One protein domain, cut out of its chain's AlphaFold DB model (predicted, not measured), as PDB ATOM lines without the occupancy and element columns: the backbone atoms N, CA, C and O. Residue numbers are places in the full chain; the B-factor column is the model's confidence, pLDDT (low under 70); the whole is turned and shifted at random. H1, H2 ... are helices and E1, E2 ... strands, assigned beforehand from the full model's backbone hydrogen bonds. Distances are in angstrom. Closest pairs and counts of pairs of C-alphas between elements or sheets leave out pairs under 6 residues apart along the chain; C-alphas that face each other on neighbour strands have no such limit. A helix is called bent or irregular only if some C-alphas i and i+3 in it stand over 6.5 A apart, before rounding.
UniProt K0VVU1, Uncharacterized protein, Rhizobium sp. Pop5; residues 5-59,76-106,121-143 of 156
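AT A GLANCE: This is residues 5 to 59, 76 to 106 and 121 to 143 of the 156 residues of an uncharacterized protein of Rhizobium sp. Pop5 (UniProt K0VVU1). A twisted sheet of five strands makes a wall, with both helices over one face and no named helix over the other: H2 runs along E1 and E2, and H1 crosses over E3 and E4. Beyond the E6 edge of the sheet, the loop from E4 and the short strand E5 make the far end of the domain. The printed part has 109 residues, with six named strands followed by two named helices, E1 E2 E3 E4 E5 E6 H1 H2; the sheet order is E1 - E2 - E3 - E4 - E6, all antiparallel. The class is mixed, helices and strands, and the whole is compact, with a radius of gyration of the C-alphas of 13.9 A and spans of 37 by 29 by 28 A.

IN THESE COORDINATES: E1, residues 7 to 12, begins at C-alpha 7 (101.661, 126.435, 98.522) and is 15.6 A long. E2, residues 19 to 25, measures 17.9 A, E3, residues 30 to 37, 22.6 A, and E4, residues 41 to 47, 19.9 A. E5 is residues 57 to 59, 7.3 A, and E6 is residues 80 to 83, 9.6 A. H1, residues 91 to 101, is 15.8 A long and irregular, with C-alphas 92 and 95 7.1 A apart. H2, residues 127 to 141, is 21.5 A long and irregular, with C-alphas 128 and 131 7.2 A apart; it ends at C-alpha 141 (97.119, 148.584, 102.066).

HOW THE PARTS SIT: E1 to E4 form a meander, each strand the antiparallel neighbour of the one before. E1 and E2 are a hairpin, with N 10 and O 21 at 2.9 A. E2 and E3 are a hairpin, with N 22 and O 34 at 2.9 A. E3 and E4 are a hairpin, with N 33 and O 44 at 2.8 A. The edge strand E6 is antiparallel to E4, with N 81 and O 45 at 2.9 A. E5 pairs with no named strand but is near E6. H1 and H2 form two layers with the sheet, helices on one face of it. H1, at a height of 9.1 A over the sheet, is over E4 and only just over E3, with 3 C-alphas on E3; its closest C-alphas to E4 are Lys 95 and Thr 41, 6.7 A. On the local plane it runs only just across E4, at 60.2 degrees. H2, at a height of 8.5 A, is over E2 and only just over E1, with 3 C-alphas on E1; it runs along E2 at 7 degrees on the local plane, and the closest C-alphas, Cys 136 and Cys 20, are 5.9 A apart. The two helices are close but not clearly touching, C-alphas 101 and 127 being 7.2 A apart. Of the O i to N i+4 pairs, 5 of 7 in H1 and 9 of 11 in H2 are within hydrogen-bond range.

THE WHOLE: The two C-alphas farthest apart, Pro 53 and Ala 142, are 37.8 A apart. Residues 60 to 75 are not printed, with 13.7 A between C-alphas 59 and 76, and residues 107 to 120 are not printed, with 9.1 A between C-alphas 106 and 121. Of the links that are printed whole, none is long. The mean pLDDT of the printed part is 86.3; residues 15 to 16, 90 to 92 and 143 are under 70.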
ATOM      1  N   ARG A   5      99.069 121.574  98.637       71.19
ATOM      2  CA  ARG A   5      99.622 121.615 100.003       71.19
ATOM      3  C   ARG A   5     101.005 122.264 100.110       71.19
ATOM      4  O   ARG A   5     101.344 122.752 101.176       71.19
ATOM      5  N   GLN A   6     101.767 122.287  99.019       88.69
ATOM      6  CA  GLN A   6     103.086 122.916  98.978       88.69
ATOM      7  C   GLN A   6     103.020 124.441  98.918       88.69
ATOM      8  O   GLN A   6     104.027 125.111  99.122       88.69
ATOM      9  N   TRP A   7     101.850 124.999  98.603       91.50
ATOM     10  CA  TRP A   7     101.661 126.435  98.522       91.50
ATOM     11  C   TRP A   7     100.997 126.970  99.781       91.50
ATOM     12  O   TRP A   7     100.018 126.420 100.279       91.50
ATOM     13  N   SER A   8     101.492 128.103 100.261       91.12
ATOM     14  CA  SER A   8     100.900 128.819 101.381       91.12
ATOM     15  C   SER A   8     100.911 130.320 101.133       91.12
ATOM     16  O   SER A   8     101.814 130.873 100.507       91.12
ATOM     17  N   VAL A   9      99.874 130.989 101.631       91.38
ATOM     18  CA  VAL A   9      99.824 132.447 101.705       91.38
ATOM     19  C   VAL A   9     100.002 132.842 103.159       91.38
ATOM     20  O   VAL A   9      99.329 132.305 104.035       91.38
ATOM     21  N   GLY A  10     100.896 133.789 103.417       89.19
ATOM     22  CA  GLY A  10     101.168 134.276 104.762       89.19
ATOM     23  C   GLY A  10     101.251 135.791 104.816       89.19
ATOM     24  O   GLY A  10     101.701 136.432 103.868       89.19
ATOM     25  N   TYR A  11     100.851 136.350 105.952       87.75
ATOM     26  CA  TYR A  11     101.152 137.724 106.326       87.75
ATOM     27  C   TYR A  11     102.269 137.696 107.363       87.75
ATOM     28  O   TYR A  11     102.105 137.085 108.419       87.75
ATOM     29  N   ALA A  12     103.389 138.343 107.068       86.38
ATOM     30  CA  ALA A  12     104.466 138.549 108.019       86.38
ATOM     31  C   ALA A  12     104.431 140.004 108.484       86.38
ATOM     32  O   ALA A  12     104.412 140.922 107.665       86.38
ATOM     33  N   ASN A  13     104.420 140.205 109.800       80.19
ATOM     34  CA  ASN A  13     104.486 141.530 110.421       80.19
ATOM     35  C   ASN A  13     105.901 141.858 110.924       80.19
ATOM     36  O   ASN A  13     106.075 142.682 111.819       80.19
ATOM     37  N   GLU A  14     106.900 141.141 110.416       70.06
ATOM     38  CA  GLU A  14     108.277 141.216 110.893       70.06
ATOM     39  C   GLU A  14     109.084 142.260 110.100       70.06
ATOM     40  O   GLU A  14     108.766 142.591 108.956       70.06
ATOM     41  N   SER A  15     110.109 142.812 110.755       54.22
ATOM     42  CA  SER A  15     110.990 143.885 110.265       54.22
ATOM     43  C   SER A  15     111.652 143.542 108.912       54.22
ATOM     44  O   SER A  15     111.993 142.377 108.698       54.22
ATOM     45  N   PRO A  16     111.898 144.506 107.996       66.06
ATOM     46  CA  PRO A  16     111.755 145.959 108.152       66.06
ATOM     47  C   PRO A  16     110.361 146.520 107.844       66.06
ATOM     48  O   PRO A  16     110.072 147.646 108.238       66.06
ATOM     49  N   GLN A  17     109.488 145.776 107.161       79.25
ATOM     50  CA  GLN A  17     108.112 146.195 106.876       79.25
ATOM     51  C   GLN A  17     107.197 144.977 106.767       79.25
ATOM     52  O   GLN A  17     107.639 143.949 106.252       79.25
ATOM     53  N   PRO A  18     105.910 145.103 107.134       88.00
ATOM     54  CA  PRO A  18     104.960 144.030 106.922       88.00
ATOM     55  C   PRO A  18     104.863 143.658 105.441       88.00
ATOM     56  O   PRO A  18     104.895 144.522 104.557       88.00
ATOM     57  N   TYR A  19     104.708 142.368 105.165       90.50
ATOM     58  CA  TYR A  19     104.587 141.859 103.808       90.50
ATOM     59  C   TYR A  19     103.651 140.659 103.720       90.50
ATOM     60  O   TYR A  19     103.425 139.913 104.671       90.50
ATOM     61  N   CYS A  20     103.130 140.460 102.520       91.50
ATOM     62  CA  CYS A  20     102.407 139.274 102.121       91.50
ATOM     63  C   CYS A  20     103.353 138.390 101.347       91.50
ATOM     64  O   CYS A  20     104.106 138.869 100.496       91.50
ATOM     65  N   ARG A  21     103.292 137.100 101.630       92.25
ATOM     66  CA  ARG A  21     104.040 136.098 100.896       92.25
ATOM     67  C   ARG A  21     103.112 135.077 100.276       92.25
ATOM     68  O   ARG A  21     102.151 134.649 100.912       92.25
ATOM     69  N   LEU A  22     103.429 134.688  99.053       92.44
ATOM     70  CA  LEU A  22     103.002 133.433  98.458       92.44
ATOM     71  C   LEU A  22     104.250 132.550  98.405       92.44
ATOM     72  O   LEU A  22     105.199 132.862  97.688       92.44
ATOM     73  N   LEU A  23     104.253 131.487  99.200       93.81
ATOM     74  CA  LEU A  23     105.383 130.590  99.392       93.81
ATOM     75  C   LEU A  23     105.052 129.233  98.784       93.81
ATOM     76  O   LEU A  23     104.025 128.647  99.117       93.81
ATOM     77  N   TRP A  24     105.941 128.732  97.941       94.31
ATOM     78  CA  TRP A  24     106.023 127.325  97.590       94.31
ATOM     79  C   TRP A  24     107.152 126.674  98.376       94.31
ATOM     80  O   TRP A  24     108.288 127.153  98.338       94.31
ATOM     81  N   ASP A  25     106.845 125.571  99.041       94.44
ATOM     82  CA  ASP A  25     107.819 124.703  99.685       94.44
ATOM     83  C   ASP A  25     107.816 123.339  98.991       94.44
ATOM     84  O   ASP A  25     106.799 122.652  98.911       94.44
ATOM     85  N   SER A  26     108.972 122.948  98.461       91.44
ATOM     86  CA  SER A  26     109.151 121.632  97.846       91.44
ATOM     87  C   SER A  26     109.105 120.474  98.846       91.44
ATOM     88  O   SER A  26     109.045 119.328  98.406       91.44
ATOM     89  N   GLU A  27     109.179 120.761 100.152       91.06
ATOM     90  CA  GLU A  27     109.349 119.820 101.271       91.06
ATOM     91  C   GLU A  27     110.717 119.106 101.285       91.06
ATOM     92  O   GLU A  27     110.998 118.289 102.159       91.06
ATOM     93  N   ILE A  28     111.610 119.445 100.347       91.00
ATOM     94  CA  ILE A  28     112.964 118.878 100.207       91.00
ATOM     95  C   ILE A  28     114.049 119.962 100.269       91.00
ATOM     96  O   ILE A  28     115.108 119.852  99.651       91.00
ATOM     97  N   GLY A  29     113.778 121.043 101.005       92.06
ATOM     98  CA  GLY A  29     114.742 122.115 101.257       92.06
ATOM     99  C   GLY A  29     114.949 123.087 100.095       92.06
ATOM    100  O   GLY A  29     115.953 123.796 100.090       92.06
ATOM    101  N   LYS A  30     114.028 123.116  99.122       95.00
ATOM    102  CA  LYS A  30     113.909 124.166  98.096       95.00
ATOM    103  C   LYS A  30     112.623 124.947  98.325       95.00
ATOM    104  O   LYS A  30     111.561 124.333  98.449       95.00
ATOM    105  N   THR A  31     112.695 126.268  98.325       96.31
ATOM    106  CA  THR A  31     111.515 127.121  98.444       96.31
ATOM    107  C   THR A  31     111.549 128.250  97.428       96.31
ATOM    108  O   THR A  31     112.603 128.667  96.940       96.31
ATOM    109  N   MET A  32     110.365 128.734  97.077       94.81
ATOM    110  CA  MET A  32     110.189 129.917  96.252       94.81
ATOM    111  C   MET A  32     109.180 130.832  96.928       94.81
ATOM    112  O   MET A  32     108.080 130.401  97.259       94.81
ATOM    113  N   GLU A  33     109.547 132.091  97.130       94.00
ATOM    114  CA  GLU A  33     108.704 133.075  97.791       94.00
ATOM    115  C   GLU A  33     108.478 134.288  96.890       94.00
ATOM    116  O   GLU A  33     109.409 135.009  96.526       94.00
ATOM    117  N   PHE A  34     107.212 134.567  96.599       92.19
ATOM    118  CA  PHE A  34     106.787 135.881  96.151       92.19
ATOM    119  C   PHE A  34     106.450 136.733  97.359       92.19
ATOM    120  O   PHE A  34     105.451 136.485  98.031       92.19
ATOM    121  N   ARG A  35     107.255 137.762  97.608       91.00
ATOM    122  CA  ARG A  35     107.057 138.708  98.703       91.00
ATOM    123  C   ARG A  35     106.545 140.030  98.157       91.00
ATOM    124  O   ARG A  35     107.142 140.581  97.241       91.00
ATOM    125  N   GLN A  36     105.481 140.573  98.731       88.62
ATOM    126  CA  GLN A  36     104.991 141.909  98.403       88.62
ATOM    127  C   GLN A  36     104.785 142.711  99.689       88.62
ATOM    128  O   GLN A  36     103.984 142.323 100.536       88.62
ATOM    129  N   SER A  37     105.504 143.822  99.821       86.81
ATOM    130  CA  SER A  37     105.316 144.833 100.866       86.81
ATOM    131  C   SER A  37     104.665 146.090 100.275       86.81
ATOM    132  O   SER A  37     104.233 146.100  99.116       86.81
ATOM    133  N   ALA A  38     104.576 147.161 101.067       80.81
ATOM    134  CA  ALA A  38     104.103 148.457 100.586       80.81
ATOM    135  C   ALA A  38     105.042 149.071  99.529       80.81
ATOM    136  O   ALA A  38     104.574 149.720  98.595       80.81
ATOM    137  N   THR A  39     106.354 148.857  99.665       79.38
ATOM    138  CA  THR A  39     107.377 149.511  98.834       79.38
ATOM    139  C   THR A  39     108.041 148.580  97.833       79.38
ATOM    140  O   THR A  39     108.582 149.050  96.835       79.38
ATOM    141  N   GLU A  40     108.017 147.269  98.070       84.69
ATOM    142  CA  GLU A  40     108.783 146.317  97.276       84.69
ATOM    143  C   GLU A  40     107.986 145.073  96.896       84.69
ATOM    144  O   GLU A  40     107.032 144.647  97.547       84.69
ATOM    145  N   THR A  41     108.407 144.466  95.793       87.44
ATOM    146  CA  THR A  41     107.990 143.128  95.388       87.44
ATOM    147  C   THR A  41     109.252 142.331  95.096       87.44
ATOM    148  O   THR A  41     110.114 142.802  94.352       87.44
ATOM    149  N   LEU A  42     109.371 141.151  95.694       91.44
ATOM    150  CA  LEU A  42     110.515 140.258  95.566       91.44
ATOM    151  C   LEU A  42     110.048 138.901  95.051       91.44
ATOM    152  O   LEU A  42     108.967 138.430  95.402       91.44
ATOM    153  N   TRP A  43     110.900 138.270  94.253       93.75
ATOM    154  CA  TRP A  43     110.824 136.849  93.956       93.75
ATOM    155  C   TRP A  43     112.123 136.233  94.439       93.75
ATOM    156  O   TRP A  43     113.196 136.523  93.911       93.75
ATOM    157  N   LEU A  44     112.008 135.437  95.490       95.31
ATOM    158  CA  LEU A  44     113.115 134.782  96.155       95.31
ATOM    159  C   LEU A  44     113.071 133.291  95.844       95.31
ATOM    160  O   LEU A  44     111.999 132.686  95.818       95.31
ATOM    161  N   VAL A  45     114.235 132.709  95.606       96.38
ATOM    162  CA  VAL A  45     114.424 131.260  95.525       96.38
ATOM    163  C   VAL A  45     115.500 130.880  96.517       96.38
ATOM    164  O   VAL A  45     116.571 131.488  96.529       96.38
ATOM    165  N   THR A  46     115.201 129.900  97.359       96.81
ATOM    166  CA  THR A  46     116.052 129.522  98.484       96.81
ATOM    167  C   THR A  46     116.291 128.026  98.463       96.81
ATOM    168  O   THR A  46     115.363 127.242  98.254       96.81
ATOM    169  N   LYS A  47     117.535 127.617  98.713       96.31
ATOM    170  CA  LYS A  47     117.885 126.214  98.932       96.31
ATOM    171  C   LYS A  47     118.755 126.076 100.169       96.31
ATOM    172  O   LYS A  47     119.778 126.746 100.305       96.31
ATOM    173  N   ASN A  48     118.399 125.142 101.042       94.50
ATOM    174  CA  ASN A  48     119.098 124.943 102.317       94.50
ATOM    175  C   ASN A  48     120.560 124.504 102.151       94.50
ATOM    176  O   ASN A  48     121.375 124.737 103.035       94.50
ATOM    177  N   THR A  49     120.896 123.869 101.027       94.44
ATOM    178  CA  THR A  49     122.257 123.388 100.748       94.44
ATOM    179  C   THR A  49     123.099 124.381  99.953       94.44
ATOM    180  O   THR A  49     124.230 124.052  99.609       94.44
ATOM    181  N   TRP A  50     122.549 125.533  99.562       94.88
ATOM    182  CA  TRP A  50     123.353 126.562  98.913       94.88
ATOM    183  C   TRP A  50     124.239 127.278  99.932       94.88
ATOM    184  O   TRP A  50     123.865 127.442 101.092       94.88
ATOM    185  N   ASP A  51     125.398 127.712  99.450       94.81
ATOM    186  CA  ASP A  51     126.320 128.607 100.139       94.81
ATOM    187  C   ASP A  51     126.774 129.664  99.126       94.81
ATOM    188  O   ASP A  51     127.774 129.519  98.425       94.81
ATOM    189  N   ILE A  52     125.918 130.664  98.922       94.06
ATOM    190  CA  ILE A  52     126.081 131.675  97.879       94.06
ATOM    191  C   ILE A  52     127.056 132.743  98.387       94.06
ATOM    192  O   ILE A  52     126.781 133.374  99.412       94.06
ATOM    193  N   PRO A  53     128.148 133.033  97.659       94.69
ATOM    194  CA  PRO A  53     129.051 134.119  98.018       94.69
ATOM    195  C   PRO A  53     128.349 135.483  98.017       94.69
ATOM    196  O   PRO A  53     127.550 135.792  97.122       94.69
ATOM    197  N   ALA A  54     128.685 136.337  98.985       94.88
ATOM    198  CA  ALA A  54     128.155 137.697  99.035       94.88
ATOM    199  C   ALA A  54     128.515 138.473  97.755       94.88
ATOM    200  O   ALA A  54     129.631 138.376  97.247       94.88
ATOM    201  N   GLY A  55     127.561 139.242  97.227       92.50
ATOM    202  CA  GLY A  55     127.747 140.002  95.986       92.50
ATOM    203  C   GLY A  55     127.590 139.192  94.695       92.50
ATOM    204  O   GLY A  55     127.766 139.755  93.619       92.50
ATOM    205  N   THR A  56     127.223 137.907  94.771       94.06
ATOM    206  CA  THR A  56     126.934 137.097  93.577       94.06
ATOM    207  C   THR A  56     125.873 137.758  92.694       94.06
ATOM    208  O   THR A  56     124.778 138.092  93.151       94.06
ATOM    209  N   THR A  57     126.179 137.884  91.406       94.31
ATOM    210  CA  THR A  57     125.238 138.247  90.340       94.31
ATOM    211  C   THR A  57     125.266 137.156  89.284       94.31
ATOM    212  O   THR A  57     126.339 136.764  88.835       94.31
ATOM    213  N   THR A  58     124.100 136.659  88.899       93.94
ATOM    214  CA  THR A  58     123.948 135.531  87.980       93.94
ATOM    215  C   THR A  58     122.664 135.675  87.164       93.94
ATOM    216  O   THR A  58     121.968 136.693  87.239       93.94
ATOM    217  N   GLU A  59     122.332 134.658  86.383       94.81
ATOM    218  CA  GLU A  59     121.107 134.584  85.603       94.81
ATOM    219  C   GLU A  59     120.332 133.303  85.917       94.81
ATOM    220  O   GLU A  59     120.896 132.254  86.237       94.81
ATOM    221  N   PHE A  76     120.774 137.538  97.778       94.81
ATOM    222  CA  PHE A  76     119.898 138.110  98.800       94.81
ATOM    223  C   PHE A  76     120.417 137.757 100.194       94.81
ATOM    224  O   PHE A  76     120.633 138.642 101.019       94.81
ATOM    225  N   ASP A  77     120.687 136.473 100.417       94.94
ATOM    226  CA  ASP A  77     121.417 135.952 101.567       94.94
ATOM    227  C   ASP A  77     122.202 134.693 101.152       94.94
ATOM    228  O   ASP A  77     122.154 134.274  99.993       94.94
ATOM    229  N   LYS A  78     122.927 134.076 102.092       96.44
ATOM    230  CA  LYS A  78     123.780 132.898 101.837       96.44
ATOM    231  C   LYS A  78     123.054 131.691 101.224       96.44
ATOM    232  O   LYS A  78     123.699 130.835 100.634       96.44
ATOM    233  N   ASN A  79     121.731 131.615 101.328       96.94
ATOM    234  CA  ASN A  79     120.924 130.505 100.829       96.94
ATOM    235  C   ASN A  79     119.887 130.947  99.790       96.94
ATOM    236  O   ASN A  79     119.155 130.096  99.281       96.94
ATOM    237  N   THR A  80     119.807 132.241  99.480       96.69
ATOM    238  CA  THR A  80     118.709 132.832  98.717       96.69
ATOM    239  C   THR A  80     119.215 133.727  97.594       96.69
ATOM    240  O   THR A  80     120.001 134.654  97.803       96.69
ATOM    241  N   LEU A  81     118.670 133.507  96.398       96.06
ATOM    242  CA  LEU A  81     118.783 134.427  95.272       96.06
ATOM    243  C   LEU A  81     117.492 135.231  95.121       96.06
ATOM    244  O   LEU A  81     116.386 134.688  95.176       96.06
ATOM    245  N   ARG A  82     117.634 136.530  94.859       94.94
ATOM    246  CA  ARG A  82     116.551 137.404  94.406       94.94
ATOM    247  C   ARG A  82     116.555 137.456  92.885       94.94
ATOM    248  O   ARG A  82     117.496 137.980  92.291       94.94
ATOM    249  N   LEU A  83     115.481 136.983  92.263       93.81
ATOM    250  CA  LEU A  83     115.232 137.181  90.839       93.81
ATOM    251  C   LEU A  83     114.710 138.600  90.607       93.81
ATOM    252  O   LEU A  83     113.973 139.147  91.431       93.81
ATOM    253  N   TRP A  84     115.080 139.188  89.469       91.50
ATOM    254  CA  TRP A  84     114.824 140.595  89.156       91.50
ATOM    255  C   TRP A  84     115.239 141.548  90.295       91.50
ATOM    256  O   TRP A  84     114.390 142.223  90.893       91.50
ATOM    257  N   PRO A  85     116.542 141.640  90.617       87.50
ATOM    258  CA  PRO A  85     117.035 142.616  91.586       87.50
ATOM    259  C   PRO A  85     116.690 144.063  91.173       87.50
ATOM    260  O   PRO A  85     116.335 144.313  90.011       87.50
ATOM    261  N   PRO A  86     116.775 145.040  92.097       78.56
ATOM    262  CA  PRO A  86     116.540 146.446  91.775       78.56
ATOM    263  C   PRO A  86     117.421 146.880  90.594       78.56
ATOM    264  O   PRO A  86     118.537 146.393  90.450       78.56
ATOM    265  N   ALA A  87     116.904 147.752  89.726       75.25
ATOM    266  CA  ALA A  87     117.539 148.182  88.469       75.25
ATOM    267  C   ALA A  87     117.674 147.117  87.354       75.25
ATOM    268  O   ALA A  87     118.073 147.457  86.240       75.25
ATOM    269  N   SER A  88     117.267 145.860  87.572       77.62
ATOM    270  CA  SER A  88     117.208 144.871  86.485       77.62
ATOM    271  C   SER A  88     116.061 145.150  85.502       77.62
ATOM    272  O   SER A  88     114.967 145.602  85.871       77.62
ATOM    273  N   LYS A  89     116.291 144.834  84.221       73.38
ATOM    274  CA  LYS A  89     115.301 145.004  83.150       73.38
ATOM    275  C   LYS A  89     114.054 144.154  83.427       73.38
ATOM    276  O   LYS A  89     114.109 142.928  83.479       73.38
ATOM    277  N   GLY A  90     112.899 144.808  83.554       68.81
ATOM    278  CA  GLY A  90     111.613 144.137  83.772       68.81
ATOM    279  C   GLY A  90     111.233 143.897  85.236       68.81
ATOM    280  O   GLY A  90     110.172 143.324  85.470       68.81
ATOM    281  N   SER A  91     112.021 144.383  86.203       66.69
ATOM    282  CA  SER A  91     111.689 144.353  87.641       66.69
ATOM    283  C   SER A  91     110.332 145.000  87.964       66.69
ATOM    284  O   SER A  91     109.556 144.453  88.745       66.69
ATOM    285  N   GLY A  92     109.959 146.083  87.269       67.62
ATOM    286  CA  GLY A  92     108.625 146.698  87.381       67.62
ATOM    287  C   GLY A  92     107.458 145.797  86.934       67.62
ATOM    288  O   GLY A  92     106.303 146.059  87.261       67.62
ATOM    289  N   GLY A  93     107.742 144.709  86.210       72.00
ATOM    290  CA  GLY A  93     106.756 143.724  85.764       72.00
ATOM    291  C   GLY A  93     106.471 142.613  86.775       72.00
ATOM    292  O   GLY A  93     105.539 141.838  86.557       72.00
ATOM    293  N   LEU A  94     107.217 142.525  87.880       77.56
ATOM    294  CA  LEU A  94     107.113 141.411  88.825       77.56
ATOM    295  C   LEU A  94     105.720 141.295  89.455       77.56
ATOM    296  O   LEU A  94     105.144 140.212  89.514       77.56
ATOM    297  N   LYS A  95     105.113 142.432  89.809       76.44
ATOM    298  CA  LYS A  95     103.731 142.488  90.308       76.44
ATOM    299  C   LYS A  95     102.727 141.924  89.296       76.44
ATOM    300  O   LYS A  95     101.752 141.285  89.683       76.44
ATOM    301  N   LYS A  96     102.959 142.146  87.995       79.69
ATOM    302  CA  LYS A  96     102.132 141.576  86.921       79.69
ATOM    303  C   LYS A  96     102.364 140.074  86.788       79.69
ATOM    304  O   LYS A  96     101.393 139.351  86.610       79.69
ATOM    305  N   ILE A  97     103.609 139.610  86.912       77.44
ATOM    306  CA  ILE A  97     103.929 138.177  86.891       77.44
ATOM    307  C   ILE A  97     103.183 137.455  88.016       77.44
ATOM    308  O   ILE A  97     102.447 136.522  87.724       77.44
ATOM    309  N   ILE A  98     103.268 137.955  89.252       77.12
ATOM    310  CA  ILE A  98     102.560 137.382  90.410       77.12
ATOM    311  C   ILE A  98     101.054 137.337  90.163       77.12
ATOM    312  O   ILE A  98     100.427 136.298  90.336       77.12
ATOM    313  N   LYS A  99     100.455 138.451  89.722       79.00
ATOM    314  CA  LYS A  99      99.019 138.491  89.403       79.00
ATOM    315  C   LYS A  99      98.643 137.474  88.328       79.00
ATOM    316  O   LYS A  99      97.624 136.807  88.460       79.00
ATOM    317  N   ASN A 100      99.462 137.349  87.288       78.81
ATOM    318  CA  ASN A 100      99.231 136.390  86.218       78.81
ATOM    319  C   ASN A 100      99.354 134.946  86.717       78.81
ATOM    320  O   ASN A 100      98.595 134.105  86.244       78.81
ATOM    321  N   SER A 101     100.226 134.652  87.692       76.06
ATOM    322  CA  SER A 101     100.354 133.311  88.284       76.06
ATOM    323  C   SER A 101      99.011 132.769  88.777       76.06
ATOM    324  O   SER A 101      98.698 131.606  88.542       76.06
ATOM    325  N   PHE A 102      98.166 133.634  89.344       78.56
ATOM    326  CA  PHE A 102      96.817 133.292  89.799       78.56
ATOM    327  C   PHE A 102      95.776 133.126  88.678       78.56
ATOM    328  O   PHE A 102      94.681 132.640  88.934       78.56
ATOM    329  N   ALA A 103      96.085 133.510  87.439       79.56
ATOM    330  CA  ALA A 103      95.183 133.418  86.288       79.56
ATOM    331  C   ALA A 103      95.340 132.097  85.503       79.56
ATOM    332  O   ALA A 103      95.123 132.067  84.293       79.56
ATOM    333  N   GLY A 104      95.763 131.017  86.171       70.44
ATOM    334  CA  GLY A 104      96.004 129.719  85.531       70.44
ATOM    335  C   GLY A 104      97.293 129.680  84.705       70.44
ATOM    336  O   GLY A 104      97.315 129.125  83.605       70.44
ATOM    337  N   THR A 105      98.368 130.298  85.205       77.00
ATOM    338  CA  THR A 105      99.680 130.245  84.537       77.00
ATOM    339  C   THR A 105     100.204 128.805  84.522       77.00
ATOM    340  O   THR A 105     100.075 128.107  85.527       77.00
ATOM    341  N   PRO A 106     100.787 128.329  83.405       83.25
ATOM    342  CA  PRO A 106     101.432 127.020  83.364       83.25
ATOM    343  C   PRO A 106     102.568 126.908  84.388       83.25
ATOM    344  O   PRO A 106     103.110 127.907  84.856       83.25
ATOM    345  N   LEU A 121     108.297 124.762  89.236       90.88
ATOM    346  CA  LEU A 121     107.344 125.463  90.084       90.88
ATOM    347  C   LEU A 121     105.916 125.189  89.603       90.88
ATOM    348  O   LEU A 121     105.570 125.574  88.480       90.88
ATOM    349  N   PRO A 122     105.055 124.584  90.437       89.50
ATOM    350  CA  PRO A 122     103.704 124.234  90.035       89.50
ATOM    351  C   PRO A 122     102.734 125.422  90.143       89.50
ATOM    352  O   PRO A 122     101.784 125.387  90.928       89.50
ATOM    353  N   LEU A 123     102.992 126.496  89.381       86.44
ATOM    354  CA  LEU A 123     102.174 127.720  89.378       86.44
ATOM    355  C   LEU A 123     100.735 127.474  88.918       86.44
ATOM    356  O   LEU A 123      99.837 128.208  89.325       86.44
ATOM    357  N   SER A 124     100.490 126.405  88.157       83.44
ATOM    358  CA  SER A 124      99.140 126.019  87.727       83.44
ATOM    359  C   SER A 124      98.183 125.696  88.877       83.44
ATOM    360  O   SER A 124      96.981 125.607  88.656       83.44
ATOM    361  N   ARG A 125      98.700 125.523  90.101       84.19
ATOM    362  CA  ARG A 125      97.936 125.167  91.309       84.19
ATOM    363  C   ARG A 125      97.670 126.354  92.242       84.19
ATOM    364  O   ARG A 125      97.198 126.157  93.358       84.19
ATOM    365  N   VAL A 126      98.053 127.562  91.833       85.31
ATOM    366  CA  VAL A 126      98.075 128.754  92.698       85.31
ATOM    367  C   VAL A 126      96.773 129.560  92.627       85.31
ATOM    368  O   VAL A 126      96.475 130.316  93.549       85.31
ATOM    369  N   ASP A 127      95.971 129.384  91.577       84.25
ATOM    370  CA  ASP A 127      94.708 130.096  91.327       84.25
ATOM    371  C   ASP A 127      93.758 130.105  92.540       84.25
ATOM    372  O   ASP A 127      93.250 131.159  92.931       84.25
ATOM    373  N   GLN A 128      93.608 128.961  93.212       83.50
ATOM    374  CA  GLN A 128      92.749 128.793  94.390       83.50
ATOM    375  C   GLN A 128      93.180 129.648  95.593       83.50
ATOM    376  O   GLN A 128      92.365 129.950  96.463       83.50
ATOM    377  N   LEU A 129      94.447 130.073  95.646       87.00
ATOM    378  CA  LEU A 129      94.994 130.892  96.729       87.00
ATOM    379  C   LEU A 129      94.818 132.397  96.492       87.00
ATOM    380  O   LEU A 129      95.119 133.198  97.383       87.00
ATOM    381  N   TYR A 130      94.312 132.800  95.320       84.50
ATOM    382  CA  TYR A 130      94.134 134.209  94.974       84.50
ATOM    383  C   TYR A 130      93.268 134.990  95.971       84.50
ATOM    384  O   TYR A 130      93.684 136.087  96.353       84.50
ATOM    385  N   PRO A 131      92.110 134.481  96.449       87.19
ATOM    386  CA  PRO A 131      91.297 135.214  97.417       87.19
ATOM    387  C   PRO A 131      92.068 135.517  98.708       87.19
ATOM    388  O   PRO A 131      92.058 136.657  99.175       87.19
ATOM    389  N   THR A 132      92.803 134.533  99.234       89.44
ATOM    390  CA  THR A 132      93.626 134.671 100.445       89.44
ATOM    391  C   THR A 132      94.768 135.662 100.232       89.44
ATOM    392  O   THR A 132      94.999 136.541 101.063       89.44
ATOM    393  N   PHE A 133      95.456 135.583  99.089       87.25
ATOM    394  CA  PHE A 133      96.524 136.522  98.748       87.25
ATOM    395  C   PHE A 133      95.991 137.949  98.580       87.25
ATOM    396  O   PHE A 133      96.562 138.894  99.120       87.25
ATOM    397  N   SER A 134      94.845 138.117  97.916       86.44
ATOM    398  CA  SER A 134      94.186 139.415  97.758       86.44
ATOM    399  C   SER A 134      93.771 140.019  99.102       86.44
ATOM    400  O   SER A 134      93.998 141.206  99.333       86.44
ATOM    401  N   GLN A 135      93.212 139.222 100.018       88.81
ATOM    402  CA  GLN A 135      92.891 139.677 101.374       88.81
ATOM    403  C   GLN A 135      94.143 140.106 102.146       88.81
ATOM    404  O   GLN A 135      94.127 141.141 102.811       88.81
ATOM    405  N   CYS A 136      95.238 139.356 102.011       89.06
ATOM    406  CA  CYS A 136      96.518 139.733 102.593       89.06
ATOM    407  C   CYS A 136      96.979 141.105 102.064       89.06
ATOM    408  O   CYS A 136      97.300 141.996 102.851       89.06
ATOM    409  N   LEU A 137      96.946 141.315 100.743       86.06
ATOM    410  CA  LEU A 137      97.326 142.595 100.138       86.06
ATOM    411  C   LEU A 137      96.443 143.752 100.626       86.06
ATOM    412  O   LEU A 137      96.965 144.812 100.957       86.06
ATOM    413  N   LYS A 138      95.129 143.540 100.763       87.12
ATOM    414  CA  LYS A 138      94.223 144.545 101.347       87.12
ATOM    415  C   LYS A 138      94.610 144.901 102.783       87.12
ATOM    416  O   LYS A 138      94.536 146.065 103.165       87.12
ATOM    417  N   ARG A 139      95.044 143.920 103.585       85.00
ATOM    418  CA  ARG A 139      95.545 144.166 104.947       85.00
ATOM    419  C   ARG A 139      96.820 145.011 104.938       85.00
ATOM    420  O   ARG A 139      96.964 145.873 105.800       85.00
ATOM    421  N   LEU A 140      97.727 144.796 103.983       84.00
ATOM    422  CA  LEU A 140      98.905 145.656 103.818       84.00
ATOM    423  C   LEU A 140      98.523 147.089 103.450       84.00
ATOM    424  O   LEU A 140      99.036 148.020 104.061       84.00
ATOM    425  N   GLU A 141      97.606 147.264 102.494       80.56
ATOM    426  CA  GLU A 141      97.119 148.584 102.066       80.56
ATOM    427  C   GLU A 141      96.416 149.333 103.208       80.56
ATOM    428  O   GLU A 141      96.572 150.542 103.346       80.56
ATOM    429  N   ALA A 142      95.717 148.611 104.087       77.00
ATOM    430  CA  ALA A 142      95.109 149.153 105.301       77.00
ATOM    431  C   ALA A 142      96.116 149.426 106.448       77.00
ATOM    432  O   ALA A 142      95.708 149.696 107.579       77.00
ATOM    433  N   GLY A 143      97.427 149.343 106.191       67.25
ATOM    434  CA  GLY A 143      98.473 149.627 107.178       67.25
ATOM    435  C   GLY A 143      98.675 148.522 108.216       67.25
ATOM    436  O   GLY A 143      99.062 148.802 109.347       67.25
TER     437      GLY A 143